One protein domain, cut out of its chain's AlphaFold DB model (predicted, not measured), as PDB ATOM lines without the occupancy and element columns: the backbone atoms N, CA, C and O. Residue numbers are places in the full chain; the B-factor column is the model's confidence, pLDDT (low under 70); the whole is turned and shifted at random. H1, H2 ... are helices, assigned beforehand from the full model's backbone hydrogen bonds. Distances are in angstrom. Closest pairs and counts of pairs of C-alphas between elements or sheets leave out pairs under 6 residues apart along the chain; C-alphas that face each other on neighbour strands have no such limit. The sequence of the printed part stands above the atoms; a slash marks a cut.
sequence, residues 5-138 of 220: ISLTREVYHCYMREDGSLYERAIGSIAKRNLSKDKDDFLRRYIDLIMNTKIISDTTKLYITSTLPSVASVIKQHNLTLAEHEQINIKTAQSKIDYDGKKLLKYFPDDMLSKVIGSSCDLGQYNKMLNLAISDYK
ATOM      1  N   ILE A   5      -1.293  44.287  16.276       95.50
ATOM      2  CA  ILE A   5       0.168  44.424  16.441       95.50
ATOM      3  C   ILE A   5       0.889  43.070  16.405       95.50
ATOM      4  O   ILE A   5       1.956  42.947  15.804       95.50
ATOM      5  N   SER A   6       0.321  42.037  17.033       94.00
ATOM      6  CA  SER A   6       0.922  40.700  17.021       94.00
ATOM      7  C   SER A   6       0.942  40.105  15.614       94.00
ATOM      8  O   SER A   6       1.906  39.425  15.266       94.00
ATOM      9  N   LEU A   7      -0.102  40.339  14.817       95.56
ATOM     10  CA  LEU A   7      -0.151  39.894  13.424       95.56
ATOM     11  C   LEU A   7       0.745  40.753  12.530       95.56
ATOM     12  O   LEU A   7       1.448  40.201  11.692       95.56
ATOM     13  N   THR A   8       0.801  42.070  12.745       97.06
ATOM     14  CA  THR A   8       1.750  42.966  12.067       97.06
ATOM     15  C   THR A   8       3.178  42.469  12.242       97.06
ATOM     16  O   THR A   8       3.936  42.428  11.278       97.06
ATOM     17  N   ARG A   9       3.533  42.037  13.456       96.19
ATOM     18  CA  ARG A   9       4.835  41.445  13.755       96.19
ATOM     19  C   ARG A   9       5.089  40.158  12.972       96.19
ATOM     20  O   ARG A   9       6.150  40.018  12.377       96.19
ATOM     21  N   GLU A  10       4.129  39.238  12.925       95.44
ATOM     22  CA  GLU A  10       4.255  38.015  12.118       95.44
ATOM     23  C   GLU A  10       4.440  38.330  10.626       95.44
ATOM     24  O   GLU A  10       5.331  37.772   9.985       95.44
ATOM     25  N   VAL A  11       3.646  39.262  10.088       96.50
ATOM     26  CA  VAL A  11       3.752  39.702   8.690       96.50
ATOM     27  C   VAL A  11       5.114  40.339   8.430       96.50
ATOM     28  O   VAL A  11       5.763  39.978   7.454       96.50
ATOM     29  N   TYR A  12       5.592  41.218   9.313       96.75
ATOM     30  CA  TYR A  12       6.907  41.845   9.184       96.75
ATOM     31  C   TYR A  12       8.017  40.798   9.025       96.75
ATOM     32  O   TYR A  12       8.763  40.844   8.051       96.75
ATOM     33  N   HIS A  13       8.074  39.805   9.917       95.69
ATOM     34  CA  HIS A  13       9.100  38.750   9.878       95.69
ATOM     35  C   HIS A  13       8.990  37.827   8.658       95.69
ATOM     36  O   HIS A  13       9.963  37.179   8.287       95.69
ATOM     37  N   CYS A  14       7.824  37.767   8.011       95.75
ATOM     38  CA  CYS A  14       7.642  37.003   6.778       95.75
ATOM     39  C   CYS A  14       7.988  37.797   5.510       95.75
ATOM     40  O   CYS A  14       8.074  37.194   4.445       95.75
ATOM     41  N   TYR A  15       8.157  39.118   5.587       95.31
ATOM     42  CA  TYR A  15       8.391  39.969   4.415       95.31
ATOM     43  C   TYR A  15       9.689  40.759   4.464       95.31
ATOM     44  O   TYR A  15      10.177  41.147   3.407       95.31
ATOM     45  N   MET A  16      10.257  41.011   5.639       93.69
ATOM     46  CA  MET A  16      11.466  41.815   5.759       93.69
ATOM     47  C   MET A  16      12.726  40.975   5.537       93.69
ATOM     48  O   MET A  16      12.872  39.888   6.095       93.69
ATOM     49  N   ARG A  17      13.644  41.495   4.721       90.25
ATOM     50  CA  ARG A  17      14.997  40.966   4.531       90.25
ATOM     51  C   ARG A  17      15.964  41.543   5.560       90.25
ATOM     52  O   ARG A  17      15.702  42.574   6.172       90.25
ATOM     53  N   GLU A  18      17.123  40.906   5.696       84.44
ATOM     54  CA  GLU A  18      18.200  41.383   6.574       84.44
ATOM     55  C   GLU A  18      18.738  42.765   6.164       84.44
ATOM     56  O   GLU A  18      19.159  43.536   7.021       84.44
ATOM     57  N   ASP A  19      18.667  43.110   4.875       84.69
ATOM     58  CA  ASP A  19      19.072  44.416   4.337       84.69
ATOM     59  C   ASP A  19      18.011  45.524   4.519       84.69
ATOM     60  O   ASP A  19      18.222  46.661   4.097       84.69
ATOM     61  N   GLY A  20      16.867  45.209   5.137       82.69
ATOM     62  CA  GLY A  20      15.756  46.141   5.334       82.69
ATOM     63  C   GLY A  20      14.844  46.324   4.116       82.69
ATOM     64  O   GLY A  20      13.922  47.140   4.170       82.69
ATOM     65  N   SER A  21      15.058  45.580   3.027       87.50
ATOM     66  CA  SER A  21      14.146  45.547   1.880       87.50
ATOM     67  C   SER A  21      13.046  44.489   2.048       87.50
ATOM     68  O   SER A  21      13.160  43.549   2.835       87.50
ATOM     69  N   LEU A  22      11.940  44.635   1.313       90.25
ATOM     70  CA  LEU A  22      10.820  43.689   1.364       90.25
ATOM     71  C   LEU A  22      10.975  42.594   0.302       90.25
ATOM     72  O   LEU A  22      11.174  42.897  -0.877       90.25
ATOM     73  N   TYR A  23      10.794  41.329   0.686       89.19
ATOM     74  CA  TYR A  23      10.603  40.234  -0.263       89.19
ATOM     75  C   TYR A  23       9.382  40.493  -1.161       89.19
ATOM     76  O   TYR A  23       8.379  41.066  -0.732       89.19
ATOM     77  N   GLU A  24       9.451  40.029  -2.412       88.06
ATOM     78  CA  GLU A  24       8.310  40.064  -3.338       88.06
ATOM     79  C   GLU A  24       7.192  39.102  -2.924       88.06
ATOM     80  O   GLU A  24       6.027  39.365  -3.196       88.06
ATOM     81  N   ARG A  25       7.549  38.001  -2.253       89.88
ATOM     82  CA  ARG A  25       6.627  37.002  -1.706       89.88
ATOM     83  C   ARG A  25       6.976  36.709  -0.259       89.88
ATOM     84  O   ARG A  25       8.150  36.745   0.107       89.88
ATOM     85  N   ALA A  26       5.971  36.367   0.538       92.06
ATOM     86  CA  ALA A  26       6.191  35.972   1.922       92.06
ATOM     87  C   ALA A  26       7.126  34.752   2.041       92.06
ATOM     88  O   ALA A  26       7.079  33.835   1.220       92.06
ATOM     89  N   ILE A  27       7.897  34.704   3.127       92.31
ATOM     90  CA  ILE A  27       8.608  33.517   3.622       92.31
ATOM     91  C   ILE A  27       7.903  32.947   4.872       92.31
ATOM     92  O   ILE A  27       6.897  33.478   5.345       92.31
ATOM     93  N   GLY A  28       8.390  31.824   5.406       91.38
ATOM     94  CA  GLY A  28       7.939  31.308   6.705       91.38
ATOM     95  C   GLY A  28       6.489  30.801   6.740       91.38
ATOM     96  O   GLY A  28       6.073  30.000   5.899       91.38
ATOM     97  N   SER A  29       5.731  31.191   7.773       90.81
ATOM     98  CA  SER A  29       4.363  30.698   8.012       90.81
ATOM     99  C   SER A  29       3.368  31.188   6.959       90.81
ATOM    100  O   SER A  29       2.488  30.425   6.556       90.81
ATOM    101  N   ILE A  30       3.523  32.429   6.490       92.38
ATOM    102  CA  ILE A  30       2.628  33.042   5.503       92.38
ATOM    103  C   ILE A  30       2.876  32.465   4.105       92.38
ATOM    104  O   ILE A  30       1.912  32.202   3.390       92.38
ATOM    105  N   ALA A  31       4.126  32.151   3.744       90.56
ATOM    106  CA  ALA A  31       4.457  31.520   2.458       90.56
ATOM    107  C   ALA A  31       3.649  30.242   2.189       90.56
ATOM    108  O   ALA A  31       3.160  30.012   1.087       90.56
ATOM    109  N   LYS A  32       3.440  29.433   3.238       90.62
ATOM    110  CA  LYS A  32       2.693  28.165   3.175       90.62
ATOM    111  C   LYS A  32       1.215  28.343   2.814       90.62
ATOM    112  O   LYS A  32       0.530  27.356   2.567       90.62
ATOM    113  N   ARG A  33       0.707  29.579   2.823       89.88
ATOM    114  CA  ARG A  33      -0.680  29.912   2.477       89.88
ATOM    115  C   ARG A  33      -0.889  30.139   0.980       89.88
ATOM    116  O   ARG A  33      -2.044  30.237   0.587       89.88
ATOM    117  N   ASN A  34       0.177  30.187   0.168       88.44
ATOM    118  CA  ASN A  34       0.111  30.407  -1.283       88.44
ATOM    119  C   ASN A  34      -0.788  31.600  -1.648       88.44
ATOM    120  O   ASN A  34      -1.777  31.457  -2.370       88.44
ATOM    121  N   LEU A  35      -0.476  32.768  -1.083       92.31
ATOM    122  CA  LEU A  35      -1.249  33.984  -1.320       92.31
ATOM    123  C   LEU A  35      -1.205  34.390  -2.802       92.31
ATOM    124  O   LEU A  35      -0.254  34.093  -3.526       92.31
ATOM    125  N   SER A  36      -2.258  35.070  -3.260       93.38
ATOM    126  CA  SER A  36      -2.249  35.713  -4.572       93.38
ATOM    127  C   SER A  36      -1.314  36.924  -4.566       93.38
ATOM    128  O   SER A  36      -1.088  37.537  -3.521       93.38
ATOM    129  N   LYS A  37      -0.839  37.324  -5.752       93.69
ATOM    130  CA  LYS A  37       0.027  38.501  -5.915       93.69
ATOM    131  C   LYS A  37      -0.577  39.762  -5.285       93.69
ATOM    132  O   LYS A  37       0.120  40.474  -4.577       93.69
ATOM    133  N   ASP A  38      -1.876  39.993  -5.463       94.31
ATOM    134  CA  ASP A  38      -2.544  41.178  -4.909       94.31
ATOM    135  C   ASP A  38      -2.530  41.201  -3.374       94.31
ATOM    136  O   ASP A  38      -2.428  42.264  -2.760       94.31
ATOM    137  N   LYS A  39      -2.616  40.025  -2.735       95.31
ATOM    138  CA  LYS A  39      -2.510  39.899  -1.275       95.31
ATOM    139  C   LYS A  39      -1.080  40.144  -0.810       95.31
ATOM    140  O   LYS A  39      -0.894  40.840   0.186       95.31
ATOM    141  N   ASP A  40      -0.092  39.616  -1.533       95.50
ATOM    142  CA  ASP A  40       1.317  39.887  -1.243       95.50
ATOM    143  C   ASP A  40       1.620  41.392  -1.363       95.50
ATOM    144  O   ASP A  40       2.179  41.998  -0.447       95.50
ATOM    145  N   ASP A  41       1.163  42.033  -2.441       95.88
ATOM    146  CA  ASP A  41       1.342  43.468  -2.668       95.88
ATOM    147  C   ASP A  41       0.624  44.318  -1.608       95.88
ATOM    148  O   ASP A  41       1.185  45.307  -1.124       95.88
ATOM    149  N   PHE A  42      -0.578  43.922  -1.178       96.75
ATOM    150  CA  PHE A  42      -1.266  44.566  -0.059       96.75
ATOM    151  C   PHE A  42      -0.440  44.496   1.234       96.75
ATOM    152  O   PHE A  42      -0.224  45.523   1.881       96.75
ATOM    153  N   LEU A  43       0.046  43.307   1.611       97.25
ATOM    154  CA  LEU A  43       0.804  43.108   2.851       97.25
ATOM    155  C   LEU A  43       2.131  43.876   2.833       97.25
ATOM    156  O   LEU A  43       2.497  44.481   3.840       97.25
ATOM    157  N   ARG A  44       2.813  43.935   1.683       96.69
ATOM    158  CA  ARG A  44       4.032  44.740   1.506       96.69
ATOM    159  C   ARG A  44       3.765  46.225   1.720       96.69
ATOM    160  O   ARG A  44       4.461  46.860   2.505       96.69
ATOM    161  N   ARG A  45       2.729  46.766   1.075       96.38
ATOM    162  CA  ARG A  45       2.328  48.176   1.228       96.38
ATOM    163  C   ARG A  45       1.883  48.494   2.655       96.38
ATOM    164  O   ARG A  45       2.155  49.582   3.155       96.38
ATOM    165  N   TYR A  46       1.228  47.547   3.322       97.38
ATOM    166  CA  TYR A  46       0.882  47.663   4.734       97.38
ATOM    167  C   TYR A  46       2.135  47.737   5.618       97.38
ATOM    168  O   TYR A  46       2.245  48.651   6.429       97.38
ATOM    169  N   ILE A  47       3.111  46.838   5.446       97.19
ATOM    170  CA  ILE A  47       4.366  46.889   6.216       97.19
ATOM    171  C   ILE A  47       5.148  48.173   5.929       97.19
ATOM    172  O   ILE A  47       5.642  48.791   6.870       97.19
ATOM    173  N   ASP A  48       5.207  48.611   4.672       94.81
ATOM    174  CA  ASP A  48       5.832  49.878   4.291       94.81
ATOM    175  C   ASP A  48       5.202  51.067   5.038       94.81
ATOM    176  O   ASP A  48       5.910  51.823   5.704       94.81
ATOM    177  N   LEU A  49       3.866  51.165   5.060       95.38
ATOM    178  CA  LEU A  49       3.149  52.173   5.850       95.38
ATOM    179  C   LEU A  49       3.538  52.119   7.337       95.38
ATOM    180  O   LEU A  49       3.826  53.154   7.942       95.38
ATOM    181  N   ILE A  50       3.523  50.931   7.941       96.50
ATOM    182  CA  ILE A  50       3.774  50.758   9.377       96.50
ATOM    183  C   ILE A  50       5.212  51.143   9.747       96.50
ATOM    184  O   ILE A  50       5.433  51.837  10.744       96.50
ATOM    185  N   MET A  51       6.191  50.714   8.952       95.00
ATOM    186  CA  MET A  51       7.607  50.867   9.284       95.00
ATOM    187  C   MET A  51       8.164  52.229   8.864       95.00
ATOM    188  O   MET A  51       8.935  52.829   9.620       95.00
ATOM    189  N   ASN A  52       7.715  52.763   7.727       92.75
ATOM    190  CA  ASN A  52       8.307  53.949   7.104       92.75
ATOM    191  C   ASN A  52       7.515  55.244   7.342       92.75
ATOM    192  O   ASN A  52       7.905  56.305   6.856       92.75
ATOM    193  N   THR A  53       6.448  55.208   8.147       93.56
ATOM    194  CA  THR A  53       5.713  56.417   8.559       93.56
ATOM    195  C   THR A  53       5.674  56.603  10.079       93.56
ATOM    196  O   THR A  53       6.211  55.800  10.846       93.56
ATOM    197  N   LYS A  54       5.038  57.691  10.534       93.88
ATOM    198  CA  LYS A  54       4.787  57.989  11.959       93.88
ATOM    199  C   LYS A  54       3.423  57.469  12.443       93.88
ATOM    200  O   LYS A  54       2.885  57.956  13.444       93.88
ATOM    201  N   ILE A  55       2.824  56.515  11.721       95.31
ATOM    202  CA  ILE A  55       1.551  55.908  12.127       95.31
ATOM    203  C   ILE A  55       1.667  55.200  13.478       95.31
ATOM    204  O   ILE A  55       0.752  55.314  14.291       95.31
ATOM    205  N   ILE A  56       2.819  54.600  13.771       97.31
ATOM    206  CA  ILE A  56       3.165  54.037  15.078       97.31
ATOM    207  C   ILE A  56       4.484  54.624  15.592       97.31
ATOM    208  O   ILE A  56       5.277  55.170  14.820       97.31
ATOM    209  N   SER A  57       4.715  54.517  16.897       97.19
ATOM    210  CA  SER A  57       5.939  54.980  17.551       97.19
ATOM    211  C   SER A  57       7.141  54.065  17.288       97.19
ATOM    212  O   SER A  57       6.990  52.868  17.034       97.19
ATOM    213  N   ASP A  58       8.352  54.606  17.436       96.88
ATOM    214  CA  ASP A  58       9.592  53.830  17.292       96.88
ATOM    215  C   ASP A  58       9.705  52.711  18.337       96.88
ATOM    216  O   ASP A  58      10.238  51.643  18.051       96.88
ATOM    217  N   THR A  59       9.113  52.894  19.523       96.75
ATOM    218  CA  THR A  59       9.006  51.837  20.543       96.75
ATOM    219  C   THR A  59       8.196  50.639  20.038       96.75
ATOM    220  O   THR A  59       8.574  49.490  20.268       96.75
ATOM    221  N   THR A  60       7.102  50.886  19.317       97.75
ATOM    222  CA  THR A  60       6.290  49.824  18.711       97.75
ATOM    223  C   THR A  60       7.014  49.178  17.534       97.75
ATOM    224  O   THR A  60       6.988  47.954  17.410       97.75
ATOM    225  N   LYS A  61       7.729  49.962  16.714       97.50
ATOM    226  CA  LYS A  61       8.578  49.429  15.636       97.50
ATOM    227  C   LYS A  61       9.656  48.500  16.186       97.50
ATOM    228  O   LYS A  61       9.781  47.387  15.695       97.50
ATOM    229  N   LEU A  62      10.348  48.901  17.253       96.50
ATOM    230  CA  LEU A  62      11.343  48.076  17.945       96.50
ATOM    231  C   LEU A  62      10.759  46.727  18.402       96.50
ATOM    232  O   LEU A  62      11.404  45.686  18.282       96.50
ATOM    233  N   TYR A  63       9.524  46.723  18.910       97.31
ATOM    234  CA  TYR A  63       8.836  45.484  19.276       97.31
ATOM    235  C   TYR A  63       8.503  44.607  18.060       97.31
ATOM    236  O   TYR A  63       8.700  43.392  18.113       97.31
ATOM    237  N   ILE A  64       8.025  45.208  16.967       97.06
ATOM    238  CA  ILE A  64       7.714  44.511  15.711       97.06
ATOM    239  C   ILE A  64       8.977  43.875  15.114       97.06
ATOM    240  O   ILE A  64       8.949  42.699  14.750       97.06
ATOM    241  N   THR A  65      10.093  44.607  15.063       95.81
ATOM    242  CA  THR A  65      11.338  44.131  14.442       95.81
ATOM    243  C   THR A  65      12.087  43.098  15.275       95.81
ATOM    244  O   THR A  65      12.862  42.317  14.731       95.81
ATOM    245  N   SER A  66      11.857  43.038  16.587       94.75
ATOM    246  CA  SER A  66      12.533  42.065  17.442       94.75
ATOM    247  C   SER A  66      12.016  40.638  17.234       94.75
ATOM    248  O   SER A  66      10.832  40.404  16.974       94.75
ATOM    249  N   THR A  67      12.891  39.653  17.439       92.75
ATOM    250  CA  THR A  67      12.564  38.219  17.508       92.75
ATOM    251  C   THR A  67      12.174  37.765  18.921       92.75
ATOM    252  O   THR A  67      11.651  36.667  19.094       92.75
ATOM    253  N   LEU A  68      12.336  38.613  19.946       94.69
ATOM    254  CA  LEU A  68      12.061  38.243  21.340       94.69
ATOM    255  C   LEU A  68      10.559  38.158  21.659       94.69
ATOM    256  O   LEU A  68       9.772  38.987  21.209       94.69
ATOM    257  N   PRO A  69      10.110  37.205  22.487       90.31
ATOM    258  CA  PRO A  69       8.685  36.888  22.605       90.31
ATOM    259  C   PRO A  69       7.838  37.994  23.255       90.31
ATOM    260  O   PRO A  69       6.658  38.121  22.939       90.31
ATOM    261  N   SER A  70       8.414  38.823  24.134       94.62
ATOM    262  CA  SER A  70       7.658  39.789  24.941       94.62
ATOM    263  C   SER A  70       8.211  41.209  24.851       94.62
ATOM    264  O   SER A  70       9.419  41.395  24.715       94.62
ATOM    265  N   VAL A  71       7.340  42.210  25.024       94.69
ATOM    266  CA  VAL A  71       7.734  43.630  25.114       94.69
ATOM    267  C   VAL A  71       8.804  43.830  26.189       94.69
ATOM    268  O   VAL A  71       9.799  44.503  25.953       94.69
ATOM    269  N   ALA A  72       8.645  43.194  27.352       95.94
ATOM    270  CA  ALA A  72       9.609  43.295  28.442       95.94
ATOM    271  C   ALA A  72      11.002  42.791  28.032       95.94
ATOM    272  O   ALA A  72      11.997  43.432  28.356       95.94
ATOM    273  N   SER A  73      11.077  41.671  27.309       96.69
ATOM    274  CA  SER A  73      12.340  41.123  26.806       96.69
ATOM    275  C   SER A  73      12.989  42.061  25.785       96.69
ATOM    276  O   SER A  73      14.183  42.327  25.896       96.69
ATOM    277  N   VAL A  74      12.202  42.603  24.847       96.81
ATOM    278  CA  VAL A  74      12.680  43.562  23.833       96.81
ATOM    279  C   VAL A  74      13.268  44.807  24.484       96.81
ATOM    280  O   VAL A  74      14.396  45.189  24.187       96.81
ATOM    281  N   ILE A  75      12.523  45.423  25.402       97.06
ATOM    282  CA  ILE A  75      12.944  46.666  26.050       97.06
ATOM    283  C   ILE A  75      14.154  46.436  26.951       97.06
ATOM    284  O   ILE A  75      15.072  47.248  26.936       97.06
ATOM    285  N   LYS A  76      14.214  45.315  27.681       96.75
ATOM    286  CA  LYS A  76      15.413  44.958  28.450       96.75
ATOM    287  C   LYS A  76      16.634  44.842  27.547       96.75
ATOM    288  O   LYS A  76      17.649  45.439  27.868       96.75
ATOM    289  N   GLN A  77      16.530  44.119  26.429       96.56
ATOM    290  CA  GLN A  77      17.648  43.962  25.497       96.56
ATOM    291  C   GLN A  77      18.086  45.306  24.907       96.56
ATOM    292  O   GLN A  77      19.278  45.578  24.843       96.56
ATOM    293  N   HIS A  78      17.137  46.156  24.516       95.12
ATOM    294  CA  HIS A  78      17.431  47.479  23.969       95.12
ATOM    295  C   HIS A  78      18.078  48.414  24.998       95.12
ATOM    296  O   HIS A  78      19.050  49.092  24.695       95.12
ATOM    297  N   ASN A  79      17.598  48.410  26.242       96.62
ATOM    298  CA  ASN A  79      18.144  49.262  27.296       96.62
ATOM    299  C   ASN A  79      19.589  48.900  27.682       96.62
ATOM    300  O   ASN A  79      20.283  49.754  28.224       96.62
ATOM    301  N   LEU A  80      20.066  47.677  27.393       95.69
ATOM    302  CA  LEU A  80      21.470  47.297  27.624       95.69
ATOM    303  C   LEU A  80      22.454  48.109  26.773       95.69
ATOM    304  O   LEU A  80      23.630  48.175  27.116       95.69
ATOM    305  N   THR A  81      21.997  48.707  25.671       93.38
ATOM    306  CA  THR A  81      22.838  49.511  24.775       93.38
ATOM    307  C   THR A  81      22.718  51.015  25.027       93.38
ATOM    308  O   THR A  81      23.277  51.790  24.257       93.38
ATOM    309  N   LEU A  82      21.968  51.438  26.051       94.19
ATOM    310  CA  LEU A  82      21.638  52.840  26.324       94.19
ATOM    311  C   LEU A  82      22.140  53.284  27.700       94.19
ATOM    312  O   LEU A  82      22.215  52.484  28.638       94.19
ATOM    313  N   ALA A  83      22.422  54.581  27.847       94.38
ATOM    314  CA  ALA A  83      22.685  55.168  29.156       94.38
ATOM    315  C   ALA A  83      21.412  55.151  30.021       94.38
ATOM    316  O   ALA A  83      20.300  55.212  29.504       94.38
ATOM    317  N   GLU A  84      21.557  55.107  31.351       91.94
ATOM    318  CA  GLU A  84      20.430  54.949  32.291       91.94
ATOM    319  C   GLU A  84      19.301  55.978  32.079       91.94
ATOM    320  O   GLU A  84      18.125  55.628  32.117       91.94
ATOM    321  N   HIS A  85      19.651  57.229  31.771       92.31
ATOM    322  CA  HIS A  85      18.693  58.315  31.538       92.31
ATOM    323  C   HIS A  85      17.942  58.224  30.196       92.31
ATOM    324  O   HIS A  85      16.934  58.907  30.013       92.31
ATOM    325  N   GLU A  86      18.406  57.388  29.267       92.62
ATOM    326  CA  GLU A  86      17.787  57.150  27.954       92.62
ATOM    327  C   GLU A  86      16.949  55.863  27.937       92.62
ATOM    328  O   GLU A  86      16.243  55.581  26.967       92.62
ATOM    329  N   GLN A  87      17.013  55.065  29.009       95.00
ATOM    330  CA  GLN A  87      16.334  53.780  29.082       95.00
ATOM    331  C   GLN A  87      14.813  53.928  29.050       95.00
ATOM    332  O   GLN A  87      14.199  54.753  29.731       95.00
ATOM    333  N   ILE A  88      14.170  53.046  28.290       94.75
ATOM    334  CA  ILE A  88      12.719  53.034  28.159       94.75
ATOM    335  C   ILE A  88      12.123  52.220  29.307       94.75
ATOM    336  O   ILE A  88      12.456  51.051  29.511       94.75
ATOM    337  N   ASN A  89      11.174  52.805  30.038       97.12
ATOM    338  CA  ASN A  89      10.407  52.059  31.028       97.12
ATOM    339  C   ASN A  89       9.484  51.029  30.344       97.12
ATOM    340  O   ASN A  89       8.712  51.369  29.447       97.12
ATOM    341  N   ILE A  90       9.511  49.775  30.809       97.31
ATOM    342  CA  ILE A  90       8.733  48.666  30.225       97.31
ATOM    343  C   ILE A  90       7.224  48.948  30.236       97.31
ATOM    344  O   ILE A  90       6.555  48.689  29.237       97.31
ATOM    345  N   LYS A  91       6.680  49.497  31.332       96.81
ATOM    346  CA  LYS A  91       5.244  49.814  31.426       96.81
ATOM    347  C   LYS A  91       4.872  50.912  30.437       96.81
ATOM    348  O   LYS A  91       3.862  50.808  29.752       96.81
ATOM    349  N   THR A  92       5.717  51.934  30.307       96.44
ATOM    350  CA  THR A  92       5.524  52.998  29.314       96.44
ATOM    351  C   THR A  92       5.568  52.451  27.889       96.44
ATOM    352  O   THR A  92       4.745  52.848  27.066       96.44
ATOM    353  N   ALA A  93       6.479  51.521  27.590       96.75
ATOM    354  CA  ALA A  93       6.541  50.863  26.288       96.75
ATOM    355  C   ALA A  93       5.275  50.048  25.985       96.75
ATOM    356  O   ALA A  93       4.728  50.171  24.893       96.75
ATOM    357  N   GLN A  94       4.773  49.276  26.953       96.69
ATOM    358  CA  GLN A  94       3.510  48.539  26.821       96.69
ATOM    359  C   GLN A  94       2.339  49.484  26.538       96.69
ATOM    360  O   GLN A  94       1.643  49.306  25.543       96.69
ATOM    361  N   SER A  95       2.188  50.552  27.329       96.62
ATOM    362  CA  SER A  95       1.136  51.552  27.114       96.62
ATOM    363  C   SER A  95       1.228  52.227  25.741       96.62
ATOM    364  O   SER A  95       0.198  52.489  25.121       96.62
ATOM    365  N   LYS A  96       2.444  52.502  25.242       96.38
ATOM    366  CA  LYS A  96       2.656  53.038  23.885       96.38
ATOM    367  C   LYS A  96       2.216  52.048  22.807       96.38
ATOM    368  O   LYS A  96       1.517  52.448  21.883       96.38
ATOM    369  N   ILE A  97       2.576  50.773  22.946       97.12
ATOM    370  CA  ILE A  97       2.187  49.719  21.999       97.12
ATOM    371  C   ILE A  97       0.665  49.534  21.985       97.12
ATOM    372  O   ILE A  97       0.071  49.450  20.913       97.12
ATOM    373  N   ASP A  98       0.019  49.540  23.151       96.44
ATOM    374  CA  ASP A  98      -1.441  49.443  23.254       96.44
ATOM    375  C   ASP A  98      -2.138  50.654  22.620       96.44
ATOM    376  O   ASP A  98      -3.149  50.512  21.924       96.44
ATOM    377  N   TYR A  99      -1.597  51.855  22.841       97.19
ATOM    378  CA  TYR A  99      -2.084  53.079  22.209       97.19
ATOM    379  C   TYR A  99      -1.953  53.018  20.683       97.19
ATOM    380  O   TYR A  99      -2.919  53.306  19.975       97.19
ATOM    381  N   ASP A 100      -0.794  52.599  20.177       97.56
ATOM    382  CA  ASP A 100      -0.542  52.447  18.745       97.56
ATOM    383  C   ASP A 100      -1.448  51.372  18.126       97.56
ATOM    384  O   ASP A 100      -2.006  51.583  17.050       97.56
ATOM    385  N   GLY A 101      -1.697  50.266  18.833       96.94
ATOM    386  CA  GLY A 101      -2.687  49.264  18.436       96.94
ATOM    387  C   GLY A 101      -4.084  49.871  18.284       96.94
ATOM    388  O   GLY A 101      -4.695  49.758  17.224       96.94
ATOM    389  N   LYS A 102      -4.565  50.611  19.294       96.38
ATOM    390  CA  LYS A 102      -5.854  51.331  19.224       96.38
ATOM    391  C   LYS A 102      -5.889  52.374  18.107       96.38
ATOM    392  O   LYS A 102      -6.944  52.612  17.525       96.38
ATOM    393  N   LYS A 103      -4.757  53.010  17.804       95.06
ATOM    394  CA  LYS A 103      -4.624  53.972  16.707       95.06
ATOM    395  C   LYS A 103      -4.763  53.289  15.344       95.06
ATOM    396  O   LYS A 103      -5.492  53.806  14.504       95.06
ATOM    397  N   LEU A 104      -4.148  52.122  15.144       96.56
ATOM    398  CA  LEU A 104      -4.322  51.324  13.924       96.56
ATOM    399  C   LEU A 104      -5.765  50.844  13.748       96.56
ATOM    400  O   LEU A 104      -6.270  50.854  12.628       96.56
ATOM    401  N   LEU A 105      -6.454  50.517  14.846       95.56
ATOM    402  CA  LEU A 105      -7.863  50.110  14.816       95.56
ATOM    403  C   LEU A 105      -8.828  51.210  14.337       95.56
ATOM    404  O   LEU A 105      -9.972  50.916  14.006       95.56
ATOM    405  N   LYS A 106      -8.380  52.471  14.254       93.69
ATOM    406  CA  LYS A 106      -9.156  53.550  13.618       93.69
ATOM    407  C   LYS A 106      -9.177  53.449  12.090       93.69
ATOM    408  O   LYS A 106     -10.082  53.992  11.471       93.69
ATOM    409  N   TYR A 107      -8.181  52.786  11.502       93.56
ATOM    410  CA  TYR A 107      -8.037  52.612  10.054       93.56
ATOM    411  C   TYR A 107      -8.420  51.207   9.600       93.56
ATOM    412  O   TYR A 107      -8.973  51.039   8.517       93.56
ATOM    413  N   PHE A 108      -8.117  50.199  10.417       95.12
ATOM    414  CA  PHE A 108      -8.227  48.797  10.041       95.12
ATOM    415  C   PHE A 108      -9.018  48.014  11.090       95.12
ATOM    416  O   PHE A 108      -8.744  48.165  12.280       95.12
ATOM    417  N   PRO A 109      -9.950  47.132  10.698       93.56
ATOM    418  CA  PRO A 109     -10.546  46.212  11.656       93.56
ATOM    419  C   PRO A 109      -9.487  45.226  12.179       93.56
ATOM    420  O   PRO A 109      -8.555  44.866  11.457       93.56
ATOM    421  N   ASP A 110      -9.635  44.773  13.428       93.69
ATOM    422  CA  ASP A 110      -8.644  43.919  14.116       93.69
ATOM    423  C   ASP A 110      -8.377  42.595  13.372       93.69
ATOM    424  O   ASP A 110      -7.272  42.055  13.396       93.69
ATOM    425  N   ASP A 111      -9.371  42.096  12.634       93.06
ATOM    426  CA  ASP A 111      -9.296  40.848  11.876       93.06
ATOM    427  C   ASP A 111      -8.771  40.999  10.437       93.06
ATOM    428  O   ASP A 111      -8.622  39.991   9.740       93.06
ATOM    429  N   MET A 112      -8.443  42.220   9.993       94.94
ATOM    430  CA  MET A 112      -8.038  42.517   8.612       94.94
ATOM    431  C   MET A 112      -6.871  41.639   8.149       94.94
ATOM    432  O   MET A 112      -6.990  40.947   7.141       94.94
ATOM    433  N   LEU A 113      -5.774  41.585   8.912       95.75
ATOM    434  CA  LEU A 113      -4.602  40.785   8.533       95.75
ATOM    435  C   LEU A 113      -4.923  39.287   8.487       95.75
ATOM    436  O   LEU A 113      -4.476  38.589   7.580       95.75
ATOM    437  N   SER A 114      -5.748  38.797   9.415       94.06
ATOM    438  CA  SER A 114      -6.176  37.393   9.414       94.06
ATOM    439  C   SER A 114      -7.006  37.060   8.171       94.06
ATOM    440  O   SER A 114      -6.818  36.002   7.574       94.06
ATOM    441  N   LYS A 115      -7.896  37.970   7.755       94.00
ATOM    442  CA  LYS A 115      -8.721  37.818   6.548       94.00
ATOM    443  C   LYS A 115      -7.895  37.893   5.269       94.00
ATOM    444  O   LYS A 115      -8.065  37.041   4.401       94.00
ATOM    445  N   VAL A 116      -6.972  38.849   5.177       94.69
ATOM    446  CA  VAL A 116      -6.081  39.006   4.018       94.69
ATOM    447  C   VAL A 116      -5.199  37.768   3.828       94.69
ATOM    448  O   VAL A 116      -5.097  37.265   2.712       94.69
ATOM    449  N   ILE A 117      -4.619  37.236   4.910       94.25
ATOM    450  CA  ILE A 117      -3.793  36.014   4.882       94.25
ATOM    451  C   ILE A 117      -4.651  34.751   4.645       94.25
ATOM    452  O   ILE A 117      -4.149  33.725   4.186       94.25
ATOM    453  N   GLY A 118      -5.945  34.803   4.965       89.44
ATOM    454  CA  GLY A 118      -6.898  33.710   4.779       89.44
ATOM    455  C   GLY A 118      -7.292  33.451   3.318       89.44
ATOM    456  O   GLY A 118      -6.845  34.117   2.385       89.44
ATOM    457  N   SER A 119      -8.156  32.455   3.110       74.81
ATOM    458  CA  SER A 119      -8.477  31.889   1.790       74.81
ATOM    459  C   SER A 119      -9.314  32.822   0.906       74.81
ATOM    460  O   SER A 119      -9.019  32.972  -0.276       74.81
ATOM    461  N   SER A 120     -10.317  33.503   1.465       74.12
ATOM    462  CA  SER A 120     -11.273  34.324   0.709       74.12
ATOM    463  C   SER A 120     -11.424  35.703   1.344       74.12
ATOM    464  O   SER A 120     -11.994  35.841   2.427       74.12
ATOM    465  N   CYS A 121     -10.908  36.721   0.666       85.12
ATOM    466  CA  CYS A 121     -11.029  38.111   1.075       85.12
ATOM    467  C   CYS A 121     -11.124  38.973  -0.178       85.12
ATOM    468  O   CYS A 121     -10.251  38.879  -1.040       85.12
ATOM    469  N   ASP A 122     -12.149  39.817  -0.250       85.44
ATOM    470  CA  ASP A 122     -12.175  40.924  -1.199       85.44
ATOM    471  C   ASP A 122     -11.235  42.021  -0.681       85.44
ATOM    472  O   ASP A 122     -11.428  42.568   0.406       85.44
ATOM    473  N   LEU A 123     -10.168  42.295  -1.430       93.62
ATOM    474  CA  LEU A 123      -9.186  43.312  -1.064       93.62
ATOM    475  C   LEU A 123      -9.679  44.735  -1.330       93.62
ATOM    476  O   LEU A 123      -9.023  45.667  -0.873       93.62
ATOM    477  N   GLY A 124     -10.789  44.937  -2.048       92.25
ATOM    478  CA  GLY A 124     -11.270  46.263  -2.439       92.25
ATOM    479  C   GLY A 124     -11.418  47.204  -1.243       92.25
ATOM    480  O   GLY A 124     -10.782  48.259  -1.193       92.25
ATOM    481  N   GLN A 125     -12.176  46.791  -0.224       90.44
ATOM    482  CA  GLN A 125     -12.385  47.600   0.980       90.44
ATOM    483  C   GLN A 125     -11.081  47.842   1.759       90.44
ATOM    484  O   GLN A 125     -10.829  48.961   2.212       90.44
ATOM    485  N   TYR A 126     -10.223  46.827   1.890       94.06
ATOM    486  CA  TYR A 126      -8.958  46.970   2.612       94.06
ATOM    487  C   TYR A 126      -7.954  47.852   1.875       94.06
ATOM    488  O   TYR A 126      -7.262  48.641   2.515       94.06
ATOM    489  N   ASN A 127      -7.917  47.801   0.545       94.06
ATOM    490  CA  ASN A 127      -7.123  48.721  -0.263       94.06
ATOM    491  C   ASN A 127      -7.575  50.171  -0.067       94.06
ATOM    492  O   ASN A 127      -6.719  51.039   0.091       94.06
ATOM    493  N   LYS A 128      -8.888  50.441  -0.003       90.50
ATOM    494  CA  LYS A 128      -9.402  51.786   0.313       90.50
ATOM    495  C   LYS A 128      -8.932  52.259   1.692       90.50
ATOM    496  O   LYS A 128      -8.405  53.363   1.810       90.50
ATOM    497  N   MET A 129      -9.037  51.405   2.714       92.81
ATOM    498  CA  MET A 129      -8.554  51.707   4.072       92.81
ATOM    499  C   MET A 129      -7.042  51.965   4.111       92.81
ATOM    500  O   MET A 129      -6.587  52.921   4.737       92.81
ATOM    501  N   LEU A 130      -6.256  51.138   3.416       94.56
ATOM    502  CA  LEU A 130      -4.804  51.284   3.339       94.56
ATOM    503  C   LEU A 130      -4.406  52.571   2.610       94.56
ATOM    504  O   LEU A 130      -3.520  53.277   3.078       94.56
ATOM    505  N   ASN A 131      -5.079  52.911   1.510       91.00
ATOM    506  CA  ASN A 131      -4.852  54.159   0.778       91.00
ATOM    507  C   ASN A 131      -5.159  55.387   1.637       91.00
ATOM    508  O   ASN A 131      -4.376  56.334   1.632       91.00
ATOM    509  N   LEU A 132      -6.251  55.354   2.405       87.75
ATOM    510  CA  LEU A 132      -6.596  56.417   3.348       87.75
ATOM    511  C   LEU A 132      -5.509  56.584   4.418       87.75
ATOM    512  O   LEU A 132      -5.019  57.689   4.634       87.75
ATOM    513  N   ALA A 133      -5.073  55.483   5.036       91.62
ATOM    514  CA  ALA A 133      -4.004  55.519   6.028       91.62
ATOM    515  C   ALA A 133      -2.675  56.015   5.425       91.62
ATOM    516  O   ALA A 133      -1.984  56.827   6.033       91.62
ATOM    517  N   ILE A 134      -2.323  55.588   4.209       91.31
ATOM    518  CA  ILE A 134      -1.155  56.115   3.493       91.31
ATOM    519  C   ILE A 134      -1.312  57.618   3.262       91.31
ATOM    520  O   ILE A 134      -0.380  58.355   3.550       91.31
ATOM    521  N   SER A 135      -2.466  58.095   2.799       84.62
ATOM    522  CA  SER A 135      -2.703  59.525   2.561       84.62
ATOM    523  C   SER A 135      -2.535  60.372   3.827       84.62
ATOM    524  O   SER A 135      -1.964  61.459   3.765       84.62
ATOM    525  N   ASP A 136      -2.983  59.873   4.981       85.44
ATOM    526  CA  ASP A 136      -2.892  60.588   6.259       85.44
ATOM    527  C   ASP A 136      -1.461  60.681   6.817       85.44
ATOM    528  O   ASP A 136      -1.143  61.622   7.552       85.44
ATOM    529  N   TYR A 137      -0.602  59.703   6.502       86.81
ATOM    530  CA  TYR A 137       0.747  59.582   7.078       86.81
ATOM    531  C   TYR A 137       1.894  59.763   6.086       86.81
ATOM    532  O   TYR A 137       3.044  59.907   6.515       86.81
ATOM    533  N   LYS A 138       1.622  59.774   4.781       78.62
ATOM    534  CA  LYS A 138       2.608  60.125   3.766       78.62
ATOM    535  C   LYS A 138       2.894  61.618   3.879       78.62
ATOM    536  O   LYS A 138       1.999  62.440   4.071       78.62
TER     537      LYS A 138
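AT A GLANCE: This is residues 5 to 138 of the 220 residues of an uncharacterized protein of Caloramator quimbayensis (UniProt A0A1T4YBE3). One helix, H1, sits in the middle between two groups of helices: on one side it packs on H3, which runs side by side with H8, and on the other it packs on H4, which crosses H6. H5 packs on the first part of H6 at the far end of the body, where residues 80 to 86 stick out as a free loop, while the short H2 lies at the last part of H1. The printed part has 134 residues with eight named helices, H1 to H8 in order, and no named strand; the class is all helix, and the helix packing is mostly crossed. It is compact, with a radius of gyration of the C-alphas of 15.4 A, yet elongated, spanning 48 by 29 by 23 A.

HOW THE PARTS SIT: The hub is H1, residues 5 to 15, which touches four helices. It touches H2, residues 28 to 31, closest at the C-alphas of Cys 14 and Gly 28, 5.7 A apart. H3, residues 37 to 52, touches H1 with residues 43 to 47 alone, closest at the C-alphas of Tyr 12 and Ile 47, 6.4 A, at a steep tilt of 66 degrees, opposite ways. H4, residues 58 to 65, touches H1 at a steep tilt of 55 degrees, the same way; the C-alphas of Arg 9 and Ile 64, the closest, are 4.6 A apart. H5, residues 71 to 79, only just touches H4, with 3 pairs of C-alphas within 8 A, the closest those of Tyr 63 and Val 71, 6.2 A. H6, residues 90 to 104, touches H4, about perpendicular at 84 degrees, closest at the C-alphas of Thr 60 and Ile 97, 5.3 A. With residues 90 to 94 alone it touches H5, closest at the C-alphas of Ala 72 and Ile 90, 5.7 A. H7, residues 112 to 117, only just touches H1, with 3 pairs of C-alphas within 8 A, closest at Leu 7 and Leu 113, 6.7 A. H8, residues 123 to 137, touches H3 at a shallow tilt of 20 degrees, the same way, closest at the C-alphas of Leu 49 and Ile 134, 6.3 A. H1 and H8 are apart. In H1 and H3 to H8 every O i to N i+4 pair is within hydrogen-bond range; H2 is too short for such a pair.

IN THESE COORDINATES: H1 begins at C-alpha 5, (0.168, 44.424, 16.441). From first to last C-alpha, H3 measures 21.8 A, H6 21.1 A and H8 20.7 A. H6 begins at C-alpha 90, (8.733, 48.666, 30.225), and H8 ends at C-alpha 137, (0.747, 59.582, 7.078).

THE WHOLE: The C-alphas of Glu 84 and Ser 120, the two farthest apart, are 49.3 A from each other. The printed part has no cut, and the link from H1 to H2, 12 residues, is long. The mean pLDDT of the printed part is 93.4, and no printed residue is under 70.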